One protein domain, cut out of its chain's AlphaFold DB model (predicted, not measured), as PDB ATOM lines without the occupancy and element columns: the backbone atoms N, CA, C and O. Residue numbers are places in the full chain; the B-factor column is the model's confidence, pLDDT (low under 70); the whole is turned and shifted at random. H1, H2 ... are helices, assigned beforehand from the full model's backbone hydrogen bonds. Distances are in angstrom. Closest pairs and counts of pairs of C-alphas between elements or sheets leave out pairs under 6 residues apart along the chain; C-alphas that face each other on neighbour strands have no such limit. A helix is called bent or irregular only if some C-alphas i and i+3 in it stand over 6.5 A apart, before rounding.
ATOM      1  N   LEU A   2      61.193   3.378 -15.345       60.72
ATOM      2  CA  LEU A   2      60.687   2.998 -14.011       60.72
ATOM      3  C   LEU A   2      60.160   4.180 -13.172       60.72
ATOM      4  O   LEU A   2      59.066   4.084 -12.637       60.72
ATOM      5  N   GLY A   3      60.867   5.316 -13.128       71.19
ATOM      6  CA  GLY A   3      60.417   6.502 -12.376       71.19
ATOM      7  C   GLY A   3      59.068   7.066 -12.843       71.19
ATOM      8  O   GLY A   3      58.200   7.338 -12.023       71.19
ATOM      9  N   ASN A   4      58.841   7.146 -14.159       71.31
ATOM     10  CA  ASN A   4      57.569   7.621 -14.717       71.31
ATOM     11  C   ASN A   4      56.420   6.640 -14.444       71.31
ATOM     12  O   ASN A   4      55.289   7.069 -14.244       71.31
ATOM     13  N   ILE A   5      56.711   5.335 -14.412       67.31
ATOM     14  CA  ILE A   5      55.733   4.295 -14.067       67.31
ATOM     15  C   ILE A   5      55.343   4.423 -12.598       67.31
ATOM     16  O   ILE A   5      54.160   4.427 -12.290       67.31
ATOM     17  N   VAL A   6      56.319   4.584 -11.704       73.50
ATOM     18  CA  VAL A   6      56.060   4.756 -10.270       73.50
ATOM     19  C   VAL A   6      55.258   6.034 -10.015       73.50
ATOM     20  O   VAL A   6      54.270   5.985  -9.291       73.50
ATOM     21  N   SER A   7      55.590   7.154 -10.665       77.62
ATOM     22  CA  SER A   7      54.796   8.384 -10.545       77.62
ATOM     23  C   SER A   7      53.374   8.242 -11.093       77.62
ATOM     24  O   SER A   7      52.452   8.722 -10.444       77.62
ATOM     25  N   ALA A   8      53.172   7.570 -12.233       74.44
ATOM     26  CA  ALA A   8      51.837   7.317 -12.786       74.44
ATOM     27  C   ALA A   8      51.020   6.332 -11.931       74.44
ATOM     28  O   ALA A   8      49.804   6.469 -11.821       74.44
ATOM     29  N   LEU A   9      51.686   5.360 -11.303       76.50
ATOM     30  CA  LEU A   9      51.070   4.416 -10.375       76.50
ATOM     31  C   LEU A   9      50.618   5.133  -9.096       76.50
ATOM     32  O   LEU A   9      49.505   4.915  -8.631       76.50
ATOM     33  N   ILE A  10      51.456   6.019  -8.551       78.44
ATOM     34  CA  ILE A  10      51.128   6.797  -7.352       78.44
ATOM     35  C   ILE A  10      50.025   7.813  -7.660       78.44
ATOM     36  O   ILE A  10      49.039   7.863  -6.931       78.44
ATOM     37  N   SER A  11      50.136   8.595  -8.738       80.25
ATOM     38  CA  SER A  11      49.117   9.598  -9.075       80.25
ATOM     39  C   SER A  11      47.788   8.954  -9.472       80.25
ATOM     40  O   SER A  11      46.742   9.351  -8.962       80.25
ATOM     41  N   GLY A  12      47.829   7.915 -10.310       80.38
ATOM     42  CA  GLY A  12      46.654   7.144 -10.704       80.38
ATOM     43  C   GLY A  12      46.012   6.433  -9.517       80.38
ATOM     44  O   GLY A  12      44.796   6.482  -9.375       80.38
ATOM     45  N   GLY A  13      46.818   5.852  -8.623       77.00
ATOM     46  CA  GLY A  13      46.343   5.219  -7.395       77.00
ATOM     47  C   GLY A  13      45.672   6.205  -6.440       77.00
ATOM     48  O   GLY A  13      44.608   5.903  -5.914       77.00
ATOM     49  N   VAL A  14      46.229   7.407  -6.259       78.75
ATOM     50  CA  VAL A  14      45.626   8.455  -5.412       78.75
ATOM     51  C   VAL A  14      44.299   8.950  -5.993       78.75
ATOM     52  O   VAL A  14      43.317   9.048  -5.260       78.75
ATOM     53  N   SER A  15      44.235   9.223  -7.299       78.06
ATOM     54  CA  SER A  15      42.983   9.623  -7.959       78.06
ATOM     55  C   SER A  15      41.935   8.515  -7.930       78.06
ATOM     56  O   SER A  15      40.752   8.797  -7.744       78.06
ATOM     57  N   LEU A  16      42.366   7.260  -8.068       74.81
ATOM     58  CA  LEU A  16      41.493   6.105  -7.949       74.81
ATOM     59  C   LEU A  16      40.932   6.018  -6.533       74.81
ATOM     60  O   LEU A  16      39.723   6.007  -6.379       74.81
ATOM     61  N   ILE A  17      41.778   6.055  -5.504       73.44
ATOM     62  CA  ILE A  17      41.344   6.053  -4.101       73.44
ATOM     63  C   ILE A  17      40.336   7.180  -3.839       73.44
ATOM     64  O   ILE A  17      39.288   6.925  -3.258       73.44
ATOM     65  N   ALA A  18      40.594   8.401  -4.314       76.62
ATOM     66  CA  ALA A  18      39.663   9.519  -4.157       76.62
ATOM     67  C   ALA A  18      38.301   9.268  -4.835       76.62
ATOM     68  O   ALA A  18      37.263   9.537  -4.234       76.62
ATOM     69  N   ALA A  19      38.294   8.713  -6.051       71.88
ATOM     70  CA  ALA A  19      37.063   8.320  -6.737       71.88
ATOM     71  C   ALA A  19      36.340   7.186  -5.996       71.88
ATOM     72  O   ALA A  19      35.126   7.209  -5.846       71.88
ATOM     73  N   LEU A  20      37.085   6.214  -5.472       67.44
ATOM     74  CA  LEU A  20      36.545   5.112  -4.684       67.44
ATOM     75  C   LEU A  20      35.885   5.613  -3.386       67.44
ATOM     76  O   LEU A  20      34.796   5.160  -3.043       67.44
ATOM     77  N   PHE A  21      36.484   6.598  -2.708       69.12
ATOM     78  CA  PHE A  21      35.877   7.256  -1.546       69.12
ATOM     79  C   PHE A  21      34.592   8.020  -1.895       69.12
ATOM     80  O   PHE A  21      33.708   8.100  -1.048       69.12
ATOM     81  N   SER A  22      34.438   8.535  -3.122       70.25
ATOM     82  CA  SER A  22      33.194   9.206  -3.529       70.25
ATOM     83  C   SER A  22      32.036   8.246  -3.811       70.25
ATOM     84  O   SER A  22      30.903   8.696  -3.932       70.25
ATOM     85  N   PHE A  23      32.305   6.944  -3.956       67.69
ATOM     86  CA  PHE A  23      31.274   5.914  -4.125       67.69
ATOM     87  C   PHE A  23      30.794   5.320  -2.796       67.69
ATOM     88  O   PHE A  23      29.898   4.474  -2.799       67.69
ATOM     89  N   LEU A  24      31.372   5.733  -1.663       67.88
ATOM     90  CA  LEU A  24      30.879   5.303  -0.360       67.88
ATOM     91  C   LEU A  24      29.459   5.845  -0.147       67.88
ATOM     92  O   LEU A  24      29.246   7.052  -0.279       67.88
ATOM     93  N   PRO A  25      28.484   4.982   0.181       63.84
ATOM     94  CA  PRO A  25      27.127   5.434   0.436       63.84
ATOM     95  C   PRO A  25      27.089   6.289   1.709       63.84
ATOM     96  O   PRO A  25      27.446   5.821   2.792       63.84
ATOM     97  N   GLU A  26      26.611   7.530   1.597       62.09
ATOM     98  CA  GLU A  26      26.143   8.301   2.752       62.09
ATOM     99  C   GLU A  26      24.838   7.668   3.238       62.09
ATOM    100  O   GLU A  26      23.756   7.900   2.698       62.09
ATOM    101  N   ILE A  27      24.939   6.785   4.230       59.25
ATOM    102  CA  ILE A  27      23.759   6.175   4.842       59.25
ATOM    103  C   ILE A  27      23.129   7.211   5.773       59.25
ATOM    104  O   ILE A  27      23.559   7.374   6.916       59.25
ATOM    105  N   LYS A  38      18.779  -2.494  17.322       75.00
ATOM    106  CA  LYS A  38      20.226  -2.260  17.223       75.00
ATOM    107  C   LYS A  38      20.976  -3.413  16.544       75.00
ATOM    108  O   LYS A  38      21.876  -3.199  15.741       75.00
ATOM    109  N   GLU A  39      20.547  -4.642  16.791       76.19
ATOM    110  CA  GLU A  39      21.133  -5.844  16.199       76.19
ATOM    111  C   GLU A  39      20.919  -5.895  14.678       76.19
ATOM    112  O   GLU A  39      21.777  -6.365  13.934       76.19
ATOM    113  N   VAL A  40      19.783  -5.383  14.201       72.25
ATOM    114  CA  VAL A  40      19.449  -5.319  12.774       72.25
ATOM    115  C   VAL A  40      20.166  -4.141  12.113       72.25
ATOM    116  O   VAL A  40      20.653  -4.291  10.994       72.25
ATOM    117  N   SER A  41      20.297  -2.995  12.794       69.94
ATOM    118  CA  SER A  41      21.048  -1.848  12.262       69.94
ATOM    119  C   SER A  41      22.532  -2.156  12.088       69.94
ATOM    120  O   SER A  41      23.110  -1.773  11.074       69.94
ATOM    121  N   ASP A  42      23.136  -2.881  13.030       71.25
ATOM    122  CA  ASP A  42      24.562  -3.223  12.981       71.25
ATOM    123  C   ASP A  42      24.863  -4.182  11.817       71.25
ATOM    124  O   ASP A  42      25.832  -4.000  11.074       71.25
ATOM    125  N   VAL A  43      23.989  -5.168  11.596       72.00
ATOM    126  CA  VAL A  43      24.106  -6.120  10.480       72.00
ATOM    127  C   VAL A  43      23.856  -5.438   9.134       72.00
ATOM    128  O   VAL A  43      24.613  -5.652   8.185       72.00
ATOM    129  N   LEU A  44      22.832  -4.586   9.037       68.38
ATOM    130  CA  LEU A  44      22.556  -3.821   7.820       68.38
ATOM    131  C   LEU A  44      23.687  -2.840   7.503       68.38
ATOM    132  O   LEU A  44      24.096  -2.763   6.350       68.38
ATOM    133  N   GLY A  45      24.244  -2.154   8.503       67.19
ATOM    134  CA  GLY A  45      25.413  -1.288   8.336       67.19
ATOM    135  C   GLY A  45      26.633  -2.048   7.808       67.19
ATOM    136  O   GLY A  45      27.301  -1.577   6.888       67.19
ATOM    137  N   PHE A  46      26.880  -3.260   8.316       66.75
ATOM    138  CA  PHE A  46      27.959  -4.123   7.832       66.75
ATOM    139  C   PHE A  46      27.761  -4.562   6.371       66.75
ATOM    140  O   PHE A  46      28.673  -4.417   5.552       66.75
ATOM    141  N   PHE A  47      26.571  -5.053   6.005       61.03
ATOM    142  CA  PHE A  47      26.283  -5.467   4.625       61.03
ATOM    143  C   PHE A  47      26.284  -4.295   3.641       61.03
ATOM    144  O   PHE A  47      26.708  -4.463   2.495       61.03
ATOM    145  N   ASN A  48      25.874  -3.108   4.088       65.19
ATOM    146  CA  ASN A  48      25.874  -1.913   3.249       65.19
ATOM    147  C   ASN A  48      27.292  -1.401   2.953       65.19
ATOM    148  O   ASN A  48      27.506  -0.739   1.946       65.19
ATOM    149  N   TRP A  49      28.275  -1.741   3.792       63.06
ATOM    150  CA  TRP A  49      29.691  -1.462   3.540       63.06
ATOM    151  C   TRP A  49      30.368  -2.562   2.706       63.06
ATOM    152  O   TRP A  49      31.309  -2.292   1.958       63.06
ATOM    153  N   PHE A  50      29.888  -3.807   2.797       62.97
ATOM    154  CA  PHE A  50      30.477  -4.950   2.096       62.97
ATOM    155  C   PHE A  50      30.380  -4.836   0.569       62.97
ATOM    156  O   PHE A  50      31.372  -5.069  -0.121       62.97
ATOM    157  N   VAL A  51      29.209  -4.458   0.044       65.94
ATOM    158  CA  VAL A  51      28.982  -4.354  -1.410       65.94
ATOM    159  C   VAL A  51      29.864  -3.269  -2.046       65.94
ATOM    160  O   VAL A  51      30.625  -3.610  -2.952       65.94
ATOM    161  N   PRO A  52      29.889  -2.016  -1.541       70.06
ATOM    162  CA  PRO A  52      30.802  -1.000  -2.046       70.06
ATOM    163  C   PRO A  52      32.255  -1.461  -1.974       70.06
ATOM    164  O   PRO A  52      32.939  -1.417  -2.985       70.06
ATOM    165  N   VAL A  53      32.732  -1.981  -0.837       73.62
ATOM    166  CA  VAL A  53      34.140  -2.405  -0.701       73.62
ATOM    167  C   VAL A  53      34.535  -3.488  -1.702       73.62
ATOM    168  O   VAL A  53      35.631  -3.416  -2.261       73.62
ATOM    169  N   ALA A  54      33.673  -4.476  -1.944       70.62
ATOM    170  CA  ALA A  54      33.935  -5.514  -2.936       70.62
ATOM    171  C   ALA A  54      34.067  -4.923  -4.353       70.62
ATOM    172  O   ALA A  54      34.997  -5.279  -5.088       70.62
ATOM    173  N   ASP A  55      33.208  -3.965  -4.706       74.94
ATOM    174  CA  ASP A  55      33.301  -3.236  -5.973       74.94
ATOM    175  C   ASP A  55      34.571  -2.373  -6.032       74.94
ATOM    176  O   ASP A  55      35.275  -2.385  -7.046       74.94
ATOM    177  N   LEU A  56      34.948  -1.705  -4.933       76.38
ATOM    178  CA  LEU A  56      36.168  -0.893  -4.875       76.38
ATOM    179  C   LEU A  56      37.430  -1.741  -5.093       76.38
ATOM    180  O   LEU A  56      38.328  -1.349  -5.844       76.38
ATOM    181  N   LEU A  57      37.494  -2.922  -4.474       80.44
ATOM    182  CA  LEU A  57      38.595  -3.872  -4.655       80.44
ATOM    183  C   LEU A  57      38.649  -4.418  -6.085       80.44
ATOM    184  O   LEU A  57      39.739  -4.573  -6.639       80.44
ATOM    185  N   THR A  58      37.492  -4.663  -6.702       82.62
ATOM    186  CA  THR A  58      37.401  -5.126  -8.093       82.62
ATOM    187  C   THR A  58      37.904  -4.061  -9.065       82.62
ATOM    188  O   THR A  58      38.721  -4.357  -9.940       82.62
ATOM    189  N   ILE A  59      37.488  -2.805  -8.879       80.44
ATOM    190  CA  ILE A  59      37.960  -1.667  -9.677       80.44
ATOM    191  C   ILE A  59      39.477  -1.493  -9.514       80.44
ATOM    192  O   ILE A  59      40.192  -1.320 -10.505       80.44
ATOM    193  N   PHE A  60      39.990  -1.593  -8.284       80.12
ATOM    194  CA  PHE A  60      41.426  -1.522  -8.022       80.12
ATOM    195  C   PHE A  60      42.201  -2.654  -8.709       80.12
ATOM    196  O   PHE A  60      43.206  -2.398  -9.376       80.12
ATOM    197  N   ALA A  61      41.718  -3.894  -8.616       83.38
ATOM    198  CA  ALA A  61      42.334  -5.045  -9.268       83.38
ATOM    199  C   ALA A  61      42.365  -4.897 -10.800       83.38
ATOM    200  O   ALA A  61      43.399  -5.157 -11.422       83.38
ATOM    201  N   LEU A  62      41.271  -4.423 -11.405       88.00
ATOM    202  CA  LEU A  62      41.199  -4.139 -12.841       88.00
ATOM    203  C   LEU A  62      42.179  -3.040 -13.259       88.00
ATOM    204  O   LEU A  62      42.848  -3.173 -14.285       88.00
ATOM    205  N   TRP A  63      42.307  -1.980 -12.460       82.94
ATOM    206  CA  TRP A  63      43.268  -0.912 -12.724       82.94
ATOM    207  C   TRP A  63      44.715  -1.424 -12.689       82.94
ATOM    208  O   TRP A  63      45.470  -1.181 -13.632       82.94
ATOM    209  N   VAL A  64      45.093  -2.196 -11.662       83.38
ATOM    210  CA  VAL A  64      46.432  -2.813 -11.579       83.38
ATOM    211  C   VAL A  64      46.684  -3.728 -12.783       83.38
ATOM    212  O   VAL A  64      47.745  -3.648 -13.409       83.38
ATOM    213  N   ALA A  65      45.707  -4.562 -13.149       85.69
ATOM    214  CA  ALA A  65      45.809  -5.453 -14.300       85.69
ATOM    215  C   ALA A  65      46.001  -4.679 -15.616       85.69
ATOM    216  O   ALA A  65      46.843  -5.059 -16.429       85.69
ATOM    217  N   ALA A  66      45.283  -3.568 -15.809       83.69
ATOM    218  CA  ALA A  66      45.423  -2.715 -16.987       83.69
ATOM    219  C   ALA A  66      46.818  -2.072 -17.075       83.69
ATOM    220  O   ALA A  66      47.436  -2.087 -18.144       83.69
ATOM    221  N   VAL A  67      47.349  -1.563 -15.958       84.19
ATOM    222  CA  VAL A  67      48.708  -0.996 -15.905       84.19
ATOM    223  C   VAL A  67      49.752  -2.049 -16.284       84.19
ATOM    224  O   VAL A  67      50.629  -1.773 -17.107       84.19
ATOM    225  N   LEU A  68      49.645  -3.262 -15.733       84.31
ATOM    226  CA  LEU A  68      50.543  -4.374 -16.064       84.31
ATOM    227  C   LEU A  68      50.419  -4.792 -17.533       84.31
ATOM    228  O   LEU A  68      51.436  -4.942 -18.212       84.31
ATOM    229  N   ALA A  69      49.193  -4.927 -18.043       83.81
ATOM    230  CA  ALA A  69      48.934  -5.306 -19.428       83.81
ATOM    231  C   ALA A  69      49.569  -4.312 -20.405       83.81
ATOM    232  O   ALA A  69      50.298  -4.729 -21.301       83.81
ATOM    233  N   ILE A  70      49.372  -3.006 -20.201       83.56
ATOM    234  CA  ILE A  70      49.988  -1.954 -21.025       83.56
ATOM    235  C   ILE A  70      51.519  -2.028 -20.951       83.56
ATOM    236  O   ILE A  70      52.195  -1.886 -21.973       83.56
ATOM    237  N   ASN A  71      52.074  -2.280 -19.762       83.06
ATOM    238  CA  ASN A  71      53.521  -2.371 -19.575       83.06
ATOM    239  C   ASN A  71      54.145  -3.551 -20.336       83.06
ATOM    240  O   ASN A  71      55.264  -3.426 -20.820       83.06
ATOM    241  N   ILE A  72      53.420  -4.661 -20.484       84.62
ATOM    242  CA  ILE A  72      53.858  -5.847 -21.239       84.62
ATOM    243  C   ILE A  72      53.587  -5.684 -22.746       84.62
ATOM    244  O   ILE A  72      54.432  -6.031 -23.575       84.62
ATOM    245  N   LEU A  73      52.434  -5.120 -23.118       83.75
ATOM    246  CA  LEU A  73      52.017  -4.923 -24.510       83.75
ATOM    247  C   LEU A  73      52.904  -3.929 -25.259       83.75
ATOM    248  O   LEU A  73      53.247  -4.182 -26.410       83.75
ATOM    249  N   LEU A  74      53.302  -2.814 -24.641       84.81
ATOM    250  CA  LEU A  74      54.100  -1.785 -25.319       84.81
ATOM    251  C   LEU A  74      55.473  -2.302 -25.810       84.81
ATOM    252  O   LEU A  74      55.804  -2.069 -26.975       84.81
ATOM    253  N   PRO A  75      56.275  -3.020 -25.000       85.00
ATOM    254  CA  PRO A  75      57.494  -3.680 -25.465       85.00
ATOM    255  C   PRO A  75      57.236  -4.746 -26.531       85.00
ATOM    256  O   PRO A  75      57.977  -4.802 -27.510       85.00
ATOM    257  N   LEU A  76      56.185  -5.563 -26.381       82.56
ATOM    258  CA  LEU A  76      55.840  -6.600 -27.360       82.56
ATOM    259  C   LEU A  76      55.454  -6.006 -28.716       82.56
ATOM    260  O   LEU A  76      55.914  -6.490 -29.744       82.56
ATOM    261  N   LEU A  77      54.669  -4.929 -28.736       83.62
ATOM    262  CA  LEU A  77      54.310  -4.220 -29.967       83.62
ATOM    263  C   LEU A  77      55.536  -3.610 -30.647       83.62
ATOM    264  O   LEU A  77      55.630  -3.642 -31.870       83.62
ATOM    265  N   ARG A  78      56.501  -3.101 -29.870       81.25
ATOM    266  CA  ARG A  78      57.784  -2.619 -30.406       81.25
ATOM    267  C   ARG A  78      58.632  -3.753 -30.975       81.25
ATOM    268  O   ARG A  78      59.211  -3.578 -32.037       81.25
ATOM    269  N   LEU A  79      58.678  -4.906 -30.309       82.06
ATOM    270  CA  LEU A  79      59.347  -6.110 -30.810       82.06
ATOM    271  C   LEU A  79      58.705  -6.603 -32.109       82.06
ATOM    272  O   LEU A  79      59.404  -6.821 -33.088       82.06
ATOM    273  N   VAL A  80      57.378  -6.728 -32.147       83.62
ATOM    274  CA  VAL A  80      56.644  -7.154 -33.345       83.62
ATOM    275  C   VAL A  80      56.814  -6.146 -34.476       83.62
ATOM    276  O   VAL A  80      57.060  -6.564 -35.599       83.62
ATOM    277  N   GLY A  81      56.738  -4.842 -34.196       78.12
ATOM    278  CA  GLY A  81      57.012  -3.792 -35.179       78.12
ATOM    279  C   GLY A  81      58.444  -3.856 -35.712       78.12
ATOM    280  O   GLY A  81      58.642  -3.819 -36.916       78.12
ATOM    281  N   SER A  82      59.430  -4.073 -34.836       76.00
ATOM    282  CA  SER A  82      60.834  -4.257 -35.224       76.00
ATOM    283  C   SER A  82      61.075  -5.524 -36.050       76.00
ATOM    284  O   SER A  82      61.993  -5.545 -36.859       76.00
ATOM    285  N   VAL A  83      60.283  -6.581 -35.847       72.31
ATOM    286  CA  VAL A  83      60.337  -7.823 -36.640       72.31
ATOM    287  C   VAL A  83      59.599  -7.671 -37.974       72.31
ATOM    288  O   VAL A  83      59.925  -8.365 -38.935       72.31
ATOM    289  N   LYS A  84      58.610  -6.773 -38.052       66.81
ATOM    290  CA  LYS A  84      57.820  -6.520 -39.264       66.81
ATOM    291  C   LYS A  84      58.465  -5.525 -40.242       66.81
ATOM    292  O   LYS A  84      57.902  -5.371 -41.321       66.81
ATOM    293  N   GLY A  85      59.610  -4.929 -39.895       54.62
ATOM    294  CA  GLY A  85      60.273  -3.903 -40.712       54.62
ATOM    295  C   GLY A  85      59.613  -2.522 -40.560       54.62
ATOM    296  O   GLY A  85      58.466  -2.439 -40.125       54.62
TER     297      GLY A  85
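Overview. This is residues 2 to 27 and 38 to 85 of the 86 residues of an uncharacterized protein of Adlercreutzia equolifaciens subsp. celatus (UniProt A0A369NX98). A shorter helix, H1, runs beside the middle stretch of one very long helix, H2, the two slanted a little to each other and running opposite ways, with few close contacts between them. H2 makes the longest axis, and both its ends stick out past H1: residues 38 to 44 at its beginning, and residues 72 to 84 together with Gly 85 at the other end. The printed part has 74 residues, with two named helices, H1 then H2 along the chain, and no named strand; the class is all helix. The whole is extended, a rod with a radius of gyration of the C-alphas of 19.1 A and spans of 70 by 21 by 14 A.

Arrangement. H1, residues 2 to 22, and H2, residues 38 to 84, are close but not clearly touching, with 2 pairs of C-alphas within 8 A. Their closest C-alphas are those of Leu 20 and Leu 56, 6.0 A apart. Their lines stand at a shallow tilt of 28 degrees, opposite ways, and their centres are 12.6 A apart. In H1 every O i to N i+4 pair is within hydrogen-bond range; in H2 40 of 43 are.

Along the chain. H1 begins at C-alpha 2, (60.687, 2.998, -14.011), and ends at C-alpha 22, (33.194, 9.206, -3.529), 30.1 A away. H2 measures 68.0 A from C-alpha 38, (20.226, -2.260, 17.223), to C-alpha 84, (57.820, -6.520, -39.264). H2 is neither bent nor irregular, but only just: C-alphas 48 and 51 are 6.1 A apart.

Size, cuts and confidence. The two C-alphas farthest apart are those of Lys 38 and Gly 85, 70.4 A. Without the stretches that stand free, the body has 53 residues and spans 42 by 18 by 11 A. The link from H1 to H2 runs across the cut: residues 28 to 37 are not printed, and C-alphas 27 and 38 are 15.4 A apart. The mean pLDDT of the printed part is 74.9; 20 residues are under 70, among them residues 23 to 27 and 44 to 51.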